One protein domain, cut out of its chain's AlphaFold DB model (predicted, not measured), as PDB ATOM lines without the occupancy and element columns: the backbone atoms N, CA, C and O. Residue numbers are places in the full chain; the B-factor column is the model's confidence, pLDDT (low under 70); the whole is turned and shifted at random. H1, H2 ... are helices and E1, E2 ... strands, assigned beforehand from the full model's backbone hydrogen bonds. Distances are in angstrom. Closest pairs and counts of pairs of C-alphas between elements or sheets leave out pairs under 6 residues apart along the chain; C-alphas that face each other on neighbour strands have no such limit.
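Overview. This is residues 2 to 83 of the 247 residues of a protein of Cupriavidus necator (strain ATCC 43291 / DSM 13513 / CCUG 52238 / LMG 8453 / N-1) (UniProt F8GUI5). A twisted wall of four parallel strands has H2 and H3 packed over one face, making two layers, while the longest helix, H1, is beside H2 and grazes the sheet mainly near E1. The 82 printed residues include three named helices and four named strands, in the order E1 H1 E2 H2 E3 H3 E4, and the sheet runs E1 E2 E3 E4. The class is mixed, helices and strands. The whole is compact, with a radius of gyration of the C-alphas of 11.9 A and spans of 37 by 28 by 19 A.

Arrangement. E1, residues 9 to 12, is parallel to E2, residues 36 to 43, with N 10 and O 38 3.0 A apart. E2 is parallel to E3, residues 56 to 64, with N 60 and O 39 2.9 A apart. E3 is parallel to E4, residues 79 to 81, with N 80 and O 59 2.8 A apart. H1, residues 16 to 32, only grazes the sheet; with residues 19 to 26 alone it touches H2, residues 45 to 52, the closest C-alphas being those of Arg 26 and Met 50, 6.8 A. H2 touches H3, residues 67 to 75, the closest C-alphas being those of Gly 45 and Arg 68, 4.9 A; their tilt of 34 degrees is only just shallow. H2 and H3 are on the same face, at heights over the sheet of 8.1 A and 9.0 A. Three strand-helix-strand units, parallel neighbours joined through a helix, have right-handed crossovers: E1 H1 E2, E2 H2 E3 and E3 H3 E4. In H1, H2 and H3 every O i to N i+4 pair is within hydrogen-bond range.

Along the chain. E1 begins at C-alpha 9, (292.495, 207.136, 240.095). H1 measures 24.9 A, E2 15.4 A and E3 16.9 A. E4 ends at C-alpha 81, (281.512, 195.646, 241.633).

Size, cuts and confidence. The C-alphas farthest apart, of Gln 2 and Leu 67, are 38.6 A apart. The printed part has no cut, and the six links are tight. Residues 2 to 6 have pLDDT under 70.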
ATOM      1  N   GLN A   2     299.000 222.209 227.925       33.22
ATOM      2  CA  GLN A   2     299.676 221.335 228.886       33.22
ATOM      3  C   GLN A   2     298.747 220.140 229.114       33.22
ATOM      4  O   GLN A   2     297.628 220.343 229.577       33.22
ATOM      5  N   ALA A   3     299.159 218.948 228.682       38.78
ATOM      6  CA  ALA A   3     298.402 217.724 228.913       38.78
ATOM      7  C   ALA A   3     298.330 217.512 230.429       38.78
ATOM      8  O   ALA A   3     299.344 217.248 231.074       38.78
ATOM      9  N   TYR A   4     297.155 217.747 231.007       47.16
ATOM     10  CA  TYR A   4     296.866 217.271 232.351       47.16
ATOM     11  C   TYR A   4     296.864 215.744 232.289       47.16
ATOM     12  O   TYR A   4     296.511 215.187 231.258       47.16
ATOM     13  N   ASP A   5     297.299 215.067 233.344       55.59
ATOM     14  CA  ASP A   5     297.296 213.607 233.366       55.59
ATOM     15  C   ASP A   5     295.838 213.104 233.305       55.59
ATOM     16  O   ASP A   5     295.094 213.180 234.284       55.59
ATOM     17  N   GLU A   6     295.387 212.690 232.117       66.00
ATOM     18  CA  GLU A   6     293.988 212.345 231.799       66.00
ATOM     19  C   GLU A   6     293.576 210.964 232.347       66.00
ATOM     20  O   GLU A   6     292.638 210.347 231.838       66.00
ATOM     21  N   ASN A   7     294.305 210.432 233.334       76.44
ATOM     22  CA  ASN A   7     294.211 209.030 233.741       76.44
ATOM     23  C   ASN A   7     294.390 208.788 235.249       76.44
ATOM     24  O   ASN A   7     294.892 207.738 235.642       76.44
ATOM     25  N   PHE A   8     293.955 209.710 236.108       93.81
ATOM     26  CA  PHE A   8     294.106 209.525 237.554       93.81
ATOM     27  C   PHE A   8     293.016 208.631 238.174       93.81
ATOM     28  O   PHE A   8     291.861 208.633 237.730       93.81
ATOM     29  N   GLY A   9     293.397 207.881 239.213       96.44
ATOM     30  CA  GLY A   9     292.495 207.136 240.095       96.44
ATOM     31  C   GLY A   9     292.180 207.934 241.363       96.44
ATOM     32  O   GLY A   9     293.077 208.554 241.939       96.44
ATOM     33  N   PHE A  10     290.924 207.935 241.806       96.44
ATOM     34  CA  PHE A  10     290.475 208.791 242.910       96.44
ATOM     35  C   PHE A  10     289.661 208.048 243.965       96.44
ATOM     36  O   PHE A  10     288.761 207.277 243.643       96.44
ATOM     37  N   GLN A  11     289.908 208.347 245.238       96.38
ATOM     38  CA  GLN A  11     289.022 207.953 246.327       96.38
ATOM     39  C   GLN A  11     288.793 209.124 247.282       96.38
ATOM     40  O   GLN A  11     289.723 209.825 247.677       96.38
ATOM     41  N   THR A  12     287.547 209.283 247.721       93.25
ATOM     42  CA  THR A  12     287.163 210.245 248.754       93.25
ATOM     43  C   THR A  12     286.244 209.592 249.781       93.25
ATOM     44  O   THR A  12     285.525 208.645 249.470       93.25
ATOM     45  N   GLY A  13     286.273 210.085 251.017       87.38
ATOM     46  CA  GLY A  13     285.356 209.658 252.072       87.38
ATOM     47  C   GLY A  13     283.899 210.080 251.834       87.38
ATOM     48  O   GLY A  13     283.601 210.993 251.065       87.38
ATOM     49  N   ALA A  14     282.984 209.455 252.575       81.12
ATOM     50  CA  ALA A  14     281.537 209.646 252.436       81.12
ATOM     51  C   ALA A  14     280.934 210.729 253.362       81.12
ATOM     52  O   ALA A  14     279.718 210.794 253.523       81.12
ATOM     53  N   GLY A  15     281.752 211.573 254.005       76.81
ATOM     54  CA  GLY A  15     281.280 212.524 255.018       76.81
ATOM     55  C   GLY A  15     281.883 213.925 254.918       76.81
ATOM     56  O   GLY A  15     283.063 214.088 254.612       76.81
ATOM     57  N   GLY A  16     281.066 214.938 255.233       81.56
ATOM     58  CA  GLY A  16     281.463 216.327 255.494       81.56
ATOM     59  C   GLY A  16     282.479 216.913 254.508       81.56
ATOM     60  O   GLY A  16     282.124 217.331 253.409       81.56
ATOM     61  N   ILE A  17     283.746 216.972 254.935       85.31
ATOM     62  CA  ILE A  17     284.844 217.602 254.186       85.31
ATOM     63  C   ILE A  17     285.175 216.811 252.913       85.31
ATOM     64  O   ILE A  17     285.320 217.412 251.854       85.31
ATOM     65  N   SER A  18     285.225 215.479 252.976       79.44
ATOM     66  CA  SER A  18     285.546 214.633 251.819       79.44
ATOM     67  C   SER A  18     284.519 214.768 250.681       79.44
ATOM     68  O   SER A  18     284.892 214.828 249.507       79.44
ATOM     69  N   LEU A  19     283.230 214.927 251.014       84.38
ATOM     70  CA  LEU A  19     282.182 215.227 250.026       84.38
ATOM     71  C   LEU A  19     282.352 216.622 249.408       84.38
ATOM     72  O   LEU A  19     282.191 216.791 248.199       84.38
ATOM     73  N   ALA A  20     282.725 217.621 250.214       88.31
ATOM     74  CA  ALA A  20     283.008 218.964 249.708       88.31
ATOM     75  C   ALA A  20     284.202 218.971 248.737       88.31
ATOM     76  O   ALA A  20     284.183 219.697 247.742       88.31
ATOM     77  N   VAL A  21     285.210 218.126 248.977       89.31
ATOM     78  CA  VAL A  21     286.332 217.952 248.047       89.31
ATOM     79  C   VAL A  21     285.872 217.337 246.724       89.31
ATOM     80  O   VAL A  21     286.261 217.840 245.673       89.31
ATOM     81  N   ALA A  22     285.005 216.320 246.748       89.06
ATOM     82  CA  ALA A  22     284.440 215.736 245.528       89.06
ATOM     83  C   ALA A  22     283.693 216.787 244.689       89.06
ATOM     84  O   ALA A  22     283.904 216.895 243.481       89.06
ATOM     85  N   ALA A  23     282.884 217.628 245.343       90.12
ATOM     86  CA  ALA A  23     282.178 218.724 244.686       90.12
ATOM     87  C   ALA A  23     283.143 219.754 244.073       90.12
ATOM     88  O   ALA A  23     282.967 220.153 242.925       90.12
ATOM     89  N   ALA A  24     284.191 220.160 244.795       92.88
ATOM     90  CA  ALA A  24     285.191 221.086 244.263       92.88
ATOM     91  C   ALA A  24     285.969 220.483 243.081       92.88
ATOM     92  O   ALA A  24     286.209 221.167 242.081       92.88
ATOM     93  N   LEU A  25     286.332 219.200 243.171       93.31
ATOM     94  CA  LEU A  25     287.024 218.477 242.112       93.31
ATOM     95  C   LEU A  25     286.163 218.399 240.848       93.31
ATOM     96  O   LEU A  25     286.663 218.704 239.767       93.31
ATOM     97  N   ARG A  26     284.862 218.108 240.984       94.69
ATOM     98  CA  ARG A  26     283.889 218.130 239.882       94.69
ATOM     99  C   ARG A  26     283.937 219.437 239.091       94.69
ATOM    100  O   ARG A  26     284.107 219.412 237.876       94.69
ATOM    101  N   GLU A  27     283.860 220.577 239.778       95.75
ATOM    102  CA  GLU A  27     283.895 221.899 239.133       95.75
ATOM    103  C   GLU A  27     285.240 222.197 238.454       95.75
ATOM    104  O   GLU A  27     285.315 222.926 237.463       95.75
ATOM    105  N   ILE A  28     286.345 221.673 238.989       94.50
ATOM    106  CA  ILE A  28     287.669 221.819 238.374       94.50
ATOM    107  C   ILE A  28     287.765 220.957 237.114       94.50
ATOM    108  O   ILE A  28     288.199 221.461 236.078       94.50
ATOM    109  N   MET A  29     287.347 219.695 237.193       94.88
ATOM    110  CA  MET A  29     287.384 218.745 236.083       94.88
ATOM    111  C   MET A  29     286.518 219.224 234.920       94.88
ATOM    112  O   MET A  29     287.022 219.330 233.804       94.88
ATOM    113  N   ALA A  30     285.275 219.634 235.193       94.50
ATOM    114  CA  ALA A  30     284.362 220.159 234.180       94.50
ATOM    115  C   ALA A  30     284.927 221.409 233.485       94.50
ATOM    116  O   ALA A  30     284.962 221.481 232.259       94.50
ATOM    117  N   ARG A  31     285.447 222.381 234.252       95.81
ATOM    118  CA  ARG A  31     286.033 223.607 233.678       95.81
ATOM    119  C   ARG A  31     287.295 223.355 232.861       95.81
ATOM    120  O   ARG A  31     287.583 224.125 231.950       95.81
ATOM    121  N   ARG A  32     288.080 222.336 233.219       93.69
ATOM    122  CA  ARG A  32     289.347 222.015 232.546       93.69
ATOM    123  C   ARG A  32     289.211 220.944 231.466       93.69
ATOM    124  O   ARG A  32     290.196 220.691 230.783       93.69
ATOM    125  N   GLY A  33     288.035 220.334 231.314       93.00
ATOM    126  CA  GLY A  33     287.827 219.208 230.404       93.00
ATOM    127  C   GLY A  33     288.653 217.974 230.779       93.00
ATOM    128  O   GLY A  33     289.087 217.247 229.895       93.00
ATOM    129  N   ILE A  34     288.920 217.762 232.073       93.19
ATOM    130  CA  ILE A  34     289.712 216.624 232.562       93.19
ATOM    131  C   ILE A  34     288.769 215.478 232.914       93.19
ATOM    132  O   ILE A  34     287.782 215.682 233.616       93.19
ATOM    133  N   THR A  35     289.111 214.270 232.479       95.31
ATOM    134  CA  THR A  35     288.411 213.030 232.836       95.31
ATOM    135  C   THR A  35     289.371 212.117 233.591       95.31
ATOM    136  O   THR A  35     290.479 211.886 233.121       95.31
ATOM    137  N   GLY A  36     288.970 211.616 234.758       96.00
ATOM    138  CA  GLY A  36     289.723 210.610 235.504       96.00
ATOM    139  C   GLY A  36     289.444 209.198 234.990       96.00
ATOM    140  O   GLY A  36     288.373 208.920 234.442       96.00
ATOM    141  N   SER A  37     290.385 208.278 235.198       96.69
ATOM    142  CA  SER A  37     290.208 206.872 234.816       96.69
ATOM    143  C   SER A  37     289.082 206.232 235.618       96.69
ATOM    144  O   SER A  37     288.135 205.697 235.045       96.69
ATOM    145  N   PHE A  38     289.163 206.320 236.945       97.62
ATOM    146  CA  PHE A  38     288.177 205.723 237.828       97.62
ATOM    147  C   PHE A  38     288.082 206.459 239.162       97.62
ATOM    148  O   PHE A  38     289.044 207.094 239.602       97.62
ATOM    149  N   ALA A  39     286.940 206.307 239.828       97.62
ATOM    150  CA  ALA A  39     286.853 206.503 241.269       97.62
ATOM    151  C   ALA A  39     286.553 205.170 241.968       97.62
ATOM    152  O   ALA A  39     285.890 204.306 241.397       97.62
ATOM    153  N   ALA A  40     287.078 204.974 243.174       97.62
ATOM    154  CA  ALA A  40     286.952 203.717 243.901       97.62
ATOM    155  C   ALA A  40     286.651 203.926 245.386       97.62
ATOM    156  O   ALA A  40     286.798 205.025 245.920       97.62
ATOM    157  N   GLY A  41     286.261 202.842 246.048       96.50
ATOM    158  CA  GLY A  41     286.002 202.785 247.481       96.50
ATOM    159  C   GLY A  41     284.539 202.471 247.723       96.50
ATOM    160  O   GLY A  41     283.954 201.678 246.987       96.50
ATOM    161  N   GLY A  42     283.959 203.080 248.753       96.19
ATOM    162  CA  GLY A  42     282.514 203.065 248.874       96.19
ATOM    163  C   GLY A  42     281.900 204.245 248.131       96.19
ATOM    164  O   GLY A  42     282.294 205.400 248.329       96.19
ATOM    165  N   ILE A  43     280.960 203.948 247.244       97.19
ATOM    166  CA  ILE A  43     280.417 204.925 246.307       97.19
ATOM    167  C   ILE A  43     279.224 205.661 246.914       97.19
ATOM    168  O   ILE A  43     278.352 205.077 247.556       97.19
ATOM    169  N   THR A  44     279.188 206.974 246.690       95.75
ATOM    170  CA  THR A  44     278.059 207.854 247.022       95.75
ATOM    171  C   THR A  44     277.398 208.351 245.740       95.75
ATOM    172  O   THR A  44     278.021 208.354 244.672       95.75
ATOM    173  N   GLY A  45     276.175 208.865 245.842       95.31
ATOM    174  CA  GLY A  45     275.463 209.503 244.738       95.31
ATOM    175  C   GLY A  45     276.253 210.637 244.076       95.31
ATOM    176  O   GLY A  45     276.143 210.829 242.873       95.31
ATOM    177  N   TYR A  46     277.140 211.318 244.809       94.44
ATOM    178  CA  TYR A  46     278.029 212.330 244.228       94.44
ATOM    179  C   TYR A  46     279.000 211.749 243.195       94.44
ATOM    180  O   TYR A  46     279.198 212.346 242.139       94.44
ATOM    181  N   LEU A  47     279.610 210.596 243.483       96.69
ATOM    182  CA  LEU A  47     280.510 209.931 242.536       96.69
ATOM    183  C   LEU A  47     279.733 209.332 241.357       96.69
ATOM    184  O   LEU A  47     280.237 209.349 240.238       96.69
ATOM    185  N   VAL A  48     278.494 208.883 241.587       97.56
ATOM    186  CA  VAL A  48     277.572 208.486 240.513       97.56
ATOM    187  C   VAL A  48     277.287 209.656 239.572       97.56
ATOM    188  O   VAL A  48     277.426 209.508 238.361       97.56
ATOM    189  N   ASP A  49     276.958 210.833 240.101       96.62
ATOM    190  CA  ASP A  49     276.690 212.010 239.273       96.62
ATOM    191  C   ASP A  49     277.935 212.423 238.469       96.62
ATOM    192  O   ASP A  49     277.826 212.829 237.312       96.62
ATOM    193  N   MET A  50     279.133 212.295 239.052       97.06
ATOM    194  CA  MET A  50     280.395 212.540 238.341       97.06
ATOM    195  C   MET A  50     280.657 211.507 237.234       97.06
ATOM    196  O   MET A  50     281.158 211.883 236.174       97.06
ATOM    197  N   LEU A  51     280.310 210.234 237.452       97.81
ATOM    198  CA  LEU A  51     280.370 209.189 236.424       97.81
ATOM    199  C   LEU A  51     279.429 209.518 235.257       97.81
ATOM    200  O   LEU A  51     279.853 209.515 234.106       97.81
ATOM    201  N   GLU A  52     278.168 209.843 235.541       97.69
ATOM    202  CA  GLU A  52     277.158 210.141 234.513       97.69
ATOM    203  C   GLU A  52     277.466 211.426 233.726       97.69
ATOM    204  O   GLU A  52     277.117 211.537 232.553       97.69
ATOM    205  N   GLN A  53     278.181 212.376 234.337       97.06
ATOM    206  CA  GLN A  53     278.713 213.569 233.665       97.06
ATOM    207  C   GLN A  53     279.982 213.292 232.840       97.06
ATOM    208  O   GLN A  53     280.534 214.215 232.240       97.06
ATOM    209  N   GLY A  54     280.470 212.048 232.816       96.25
ATOM    210  CA  GLY A  54     281.675 211.655 232.088       96.25
ATOM    211  C   GLY A  54     282.974 212.162 232.715       96.25
ATOM    212  O   GLY A  54     283.999 212.180 232.044       96.25
ATOM    213  N   LEU A  55     282.953 212.581 233.985       96.56
ATOM    214  CA  LEU A  55     284.151 213.055 234.686       96.56
ATOM    215  C   LEU A  55     285.025 211.892 235.160       96.56
ATOM    216  O   LEU A  55     286.235 212.046 235.267       96.56
ATOM    217  N   PHE A  56     284.439 210.718 235.382       97.50
ATOM    218  CA  PHE A  56     285.173 209.464 235.532       97.50
ATOM    219  C   PHE A  56     284.695 208.462 234.488       97.50
ATOM    220  O   PHE A  56     283.521 208.461 234.129       97.50
ATOM    221  N   ARG A  57     285.590 207.594 234.001       97.44
ATOM    222  CA  ARG A  57     285.211 206.551 233.027       97.44
ATOM    223  C   ARG A  57     284.596 205.321 233.687       97.44
ATOM    224  O   ARG A  57     283.864 204.582 233.028       97.44
ATOM    225  N   SER A  58     284.914 205.064 234.953       97.94
ATOM    226  CA  SER A  58     284.379 203.930 235.710       97.94
ATOM    227  C   SER A  58     284.333 204.211 237.211       97.94
ATOM    228  O   SER A  58     285.081 205.045 237.722       97.94
ATOM    229  N   LEU A  59     283.474 203.484 237.919       98.56
ATOM    230  CA  LEU A  59     283.492 203.380 239.376       98.56
ATOM    231  C   LEU A  59     283.843 201.944 239.766       98.56
ATOM    232  O   LEU A  59     283.329 201.018 239.148       98.56
ATOM    233  N   PHE A  60     284.685 201.758 240.780       98.38
ATOM    234  CA  PHE A  60     284.912 200.461 241.420       98.38
ATOM    235  C   PHE A  60     284.359 200.503 242.842       98.38
ATOM    236  O   PHE A  60     284.883 201.227 243.688       98.38
ATOM    237  N   ASP A  61     283.304 199.740 243.101       98.44
ATOM    238  CA  ASP A  61     282.516 199.841 244.327       98.44
ATOM    239  C   ASP A  61     282.620 198.583 245.188       98.44
ATOM    240  O   ASP A  61     282.263 197.481 244.762       98.44
ATOM    241  N   VAL A  62     283.136 198.756 246.406       97.88
ATOM    242  CA  VAL A  62     283.163 197.714 247.445       97.88
ATOM    243  C   VAL A  62     281.979 197.844 248.406       97.88
ATOM    244  O   VAL A  62     281.665 196.896 249.125       97.88
ATOM    245  N   GLN A  63     281.337 199.015 248.448       97.06
ATOM    246  CA  GLN A  63     280.250 199.342 249.360       97.06
ATOM    247  C   GLN A  63     279.479 200.593 248.900       97.06
ATOM    248  O   GLN A  63     279.964 201.714 249.036       97.06
ATOM    249  N   CYS A  64     278.212 200.446 248.516       97.50
ATOM    250  CA  CYS A  64     277.346 201.609 248.320       97.50
ATOM    251  C   CYS A  64     277.064 202.315 249.665       97.50
ATOM    252  O   CYS A  64     276.612 201.678 250.620       97.50
ATOM    253  N   PHE A  65     277.264 203.633 249.737       95.50
ATOM    254  CA  PHE A  65     276.969 204.443 250.929       95.50
ATOM    255  C   PHE A  65     275.570 205.071 250.930       95.50
ATOM    256  O   PHE A  65     275.115 205.545 251.972       95.50
ATOM    257  N   ASP A  66     274.875 205.080 249.792       95.81
ATOM    258  CA  ASP A  66     273.507 205.585 249.675       95.81
ATOM    259  C   ASP A  66     272.711 204.857 248.579       95.81
ATOM    260  O   ASP A  66     273.252 204.094 247.778       95.81
ATOM    261  N   LEU A  67     271.391 205.078 248.553       97.94
ATOM    262  CA  LEU A  67     270.493 204.412 247.601       97.94
ATOM    263  C   LEU A  67     270.756 204.818 246.147       97.94
ATOM    264  O   LEU A  67     270.502 204.029 245.243       97.94
ATOM    265  N   ARG A  68     271.310 206.013 245.912       97.31
ATOM    266  CA  ARG A  68     271.662 206.461 244.562       97.31
ATOM    267  C   ARG A  68     272.833 205.651 244.008       97.31
ATOM    268  O   ARG A  68     272.800 205.266 242.839       97.31
ATOM    269  N   ALA A  69     273.828 205.363 244.847       97.75
ATOM    270  CA  ALA A  69     274.898 204.427 244.528       97.75
ATOM    271  C   ALA A  69     274.355 203.017 244.265       97.75
ATOM    272  O   ALA A  69     274.729 202.432 243.256       97.75
ATOM    273  N   VAL A  70     273.407 202.525 245.076       98.44
ATOM    274  CA  VAL A  70     272.766 201.210 244.862       98.44
ATOM    275  C   VAL A  70     272.058 201.125 243.506       98.44
ATOM    276  O   VAL A  70     272.237 200.148 242.781       98.44
ATOM    277  N   ASP A  71     271.270 202.138 243.136       98.50
ATOM    278  CA  ASP A  71     270.577 202.156 241.841       98.50
ATOM    279  C   ASP A  71     271.569 202.187 240.671       98.50
ATOM    280  O   ASP A  71     271.433 201.430 239.711       98.50
ATOM    281  N   SER A  72     272.617 203.009 240.770       98.56
ATOM    282  CA  SER A  72     273.675 203.053 239.757       98.56
ATOM    283  C   SER A  72     274.440 201.735 239.655       98.56
ATOM    284  O   SER A  72     274.708 201.284 238.549       98.56
ATOM    285  N   PHE A  73     274.757 201.101 240.781       98.06
ATOM    286  CA  PHE A  73     275.446 199.813 240.830       98.06
ATOM    287  C   PHE A  73     274.633 198.707 240.142       98.06
ATOM    288  O   PHE A  73     275.195 197.819 239.506       98.06
ATOM    289  N   ARG A  74     273.298 198.762 240.247       98.00
ATOM    290  CA  ARG A  74     272.391 197.825 239.572       98.00
ATOM    291  C   ARG A  74     272.352 198.041 238.057       98.00
ATOM    292  O   ARG A  74     272.339 197.063 237.314       98.00
ATOM    293  N   ASP A  75     272.301 199.300 237.618       97.19
ATOM    294  CA  ASP A  75     271.859 199.640 236.259       97.19
ATOM    295  C   ASP A  75     272.975 200.178 235.338       97.19
ATOM    296  O   ASP A  75     272.853 200.097 234.114       97.19
ATOM    297  N   ASN A  76     274.063 200.739 235.879       98.31
ATOM    298  CA  ASN A  76     275.113 201.396 235.098       98.31
ATOM    299  C   ASN A  76     276.306 200.449 234.854       98.31
ATOM    300  O   ASN A  76     277.053 200.154 235.784       98.31
ATOM    301  N   PRO A  77     276.584 200.033 233.602       97.69
ATOM    302  CA  PRO A  77     277.674 199.107 233.297       97.69
ATOM    303  C   PRO A  77     279.073 199.706 233.492       97.69
ATOM    304  O   PRO A  77     280.053 198.984 233.379       97.69
ATOM    305  N   GLN A  78     279.216 201.006 233.751       98.44
ATOM    306  CA  GLN A  78     280.497 201.617 234.125       98.44
ATOM    307  C   GLN A  78     280.697 201.653 235.649       98.44
ATOM    308  O   GLN A  78     281.778 202.016 236.113       98.44
ATOM    309  N   HIS A  79     279.687 201.256 236.426       98.62
ATOM    310  CA  HIS A  79     279.756 201.086 237.869       98.62
ATOM    311  C   HIS A  79     280.017 199.610 238.189       98.62
ATOM    312  O   HIS A  79     279.138 198.759 238.118       98.62
ATOM    313  N   GLN A  80     281.275 199.293 238.476       98.25
ATOM    314  CA  GLN A  80     281.782 197.936 238.609       98.25
ATOM    315  C   GLN A  80     281.823 197.499 240.071       98.25
ATOM    316  O   GLN A  80     282.357 198.200 240.928       98.25
ATOM    317  N   ALA A  81     281.341 196.289 240.340       97.38
ATOM    318  CA  ALA A  81     281.512 195.646 241.633       97.38
ATOM    319  C   ALA A  81     282.980 195.274 241.884       97.38
ATOM    320  O   ALA A  81     283.646 194.723 241.005       97.38
ATOM    321  N   MET A  82     283.464 195.473 243.110       97.12
ATOM    322  CA  MET A  82     284.725 194.896 243.573       97.12
ATOM    323  C   MET A  82     284.565 194.215 244.931       97.12
ATOM    324  O   MET A  82     283.867 194.688 245.821       97.12
ATOM    325  N   SER A  83     285.245 193.084 245.115       97.81
ATOM    326  CA  SER A  83     285.345 192.466 246.440       97.81
ATOM    327  C   SER A  83     286.314 193.251 247.326       97.81
ATOM    328  O   SER A  83     287.235 193.892 246.819       97.81
TER     329      SER A  83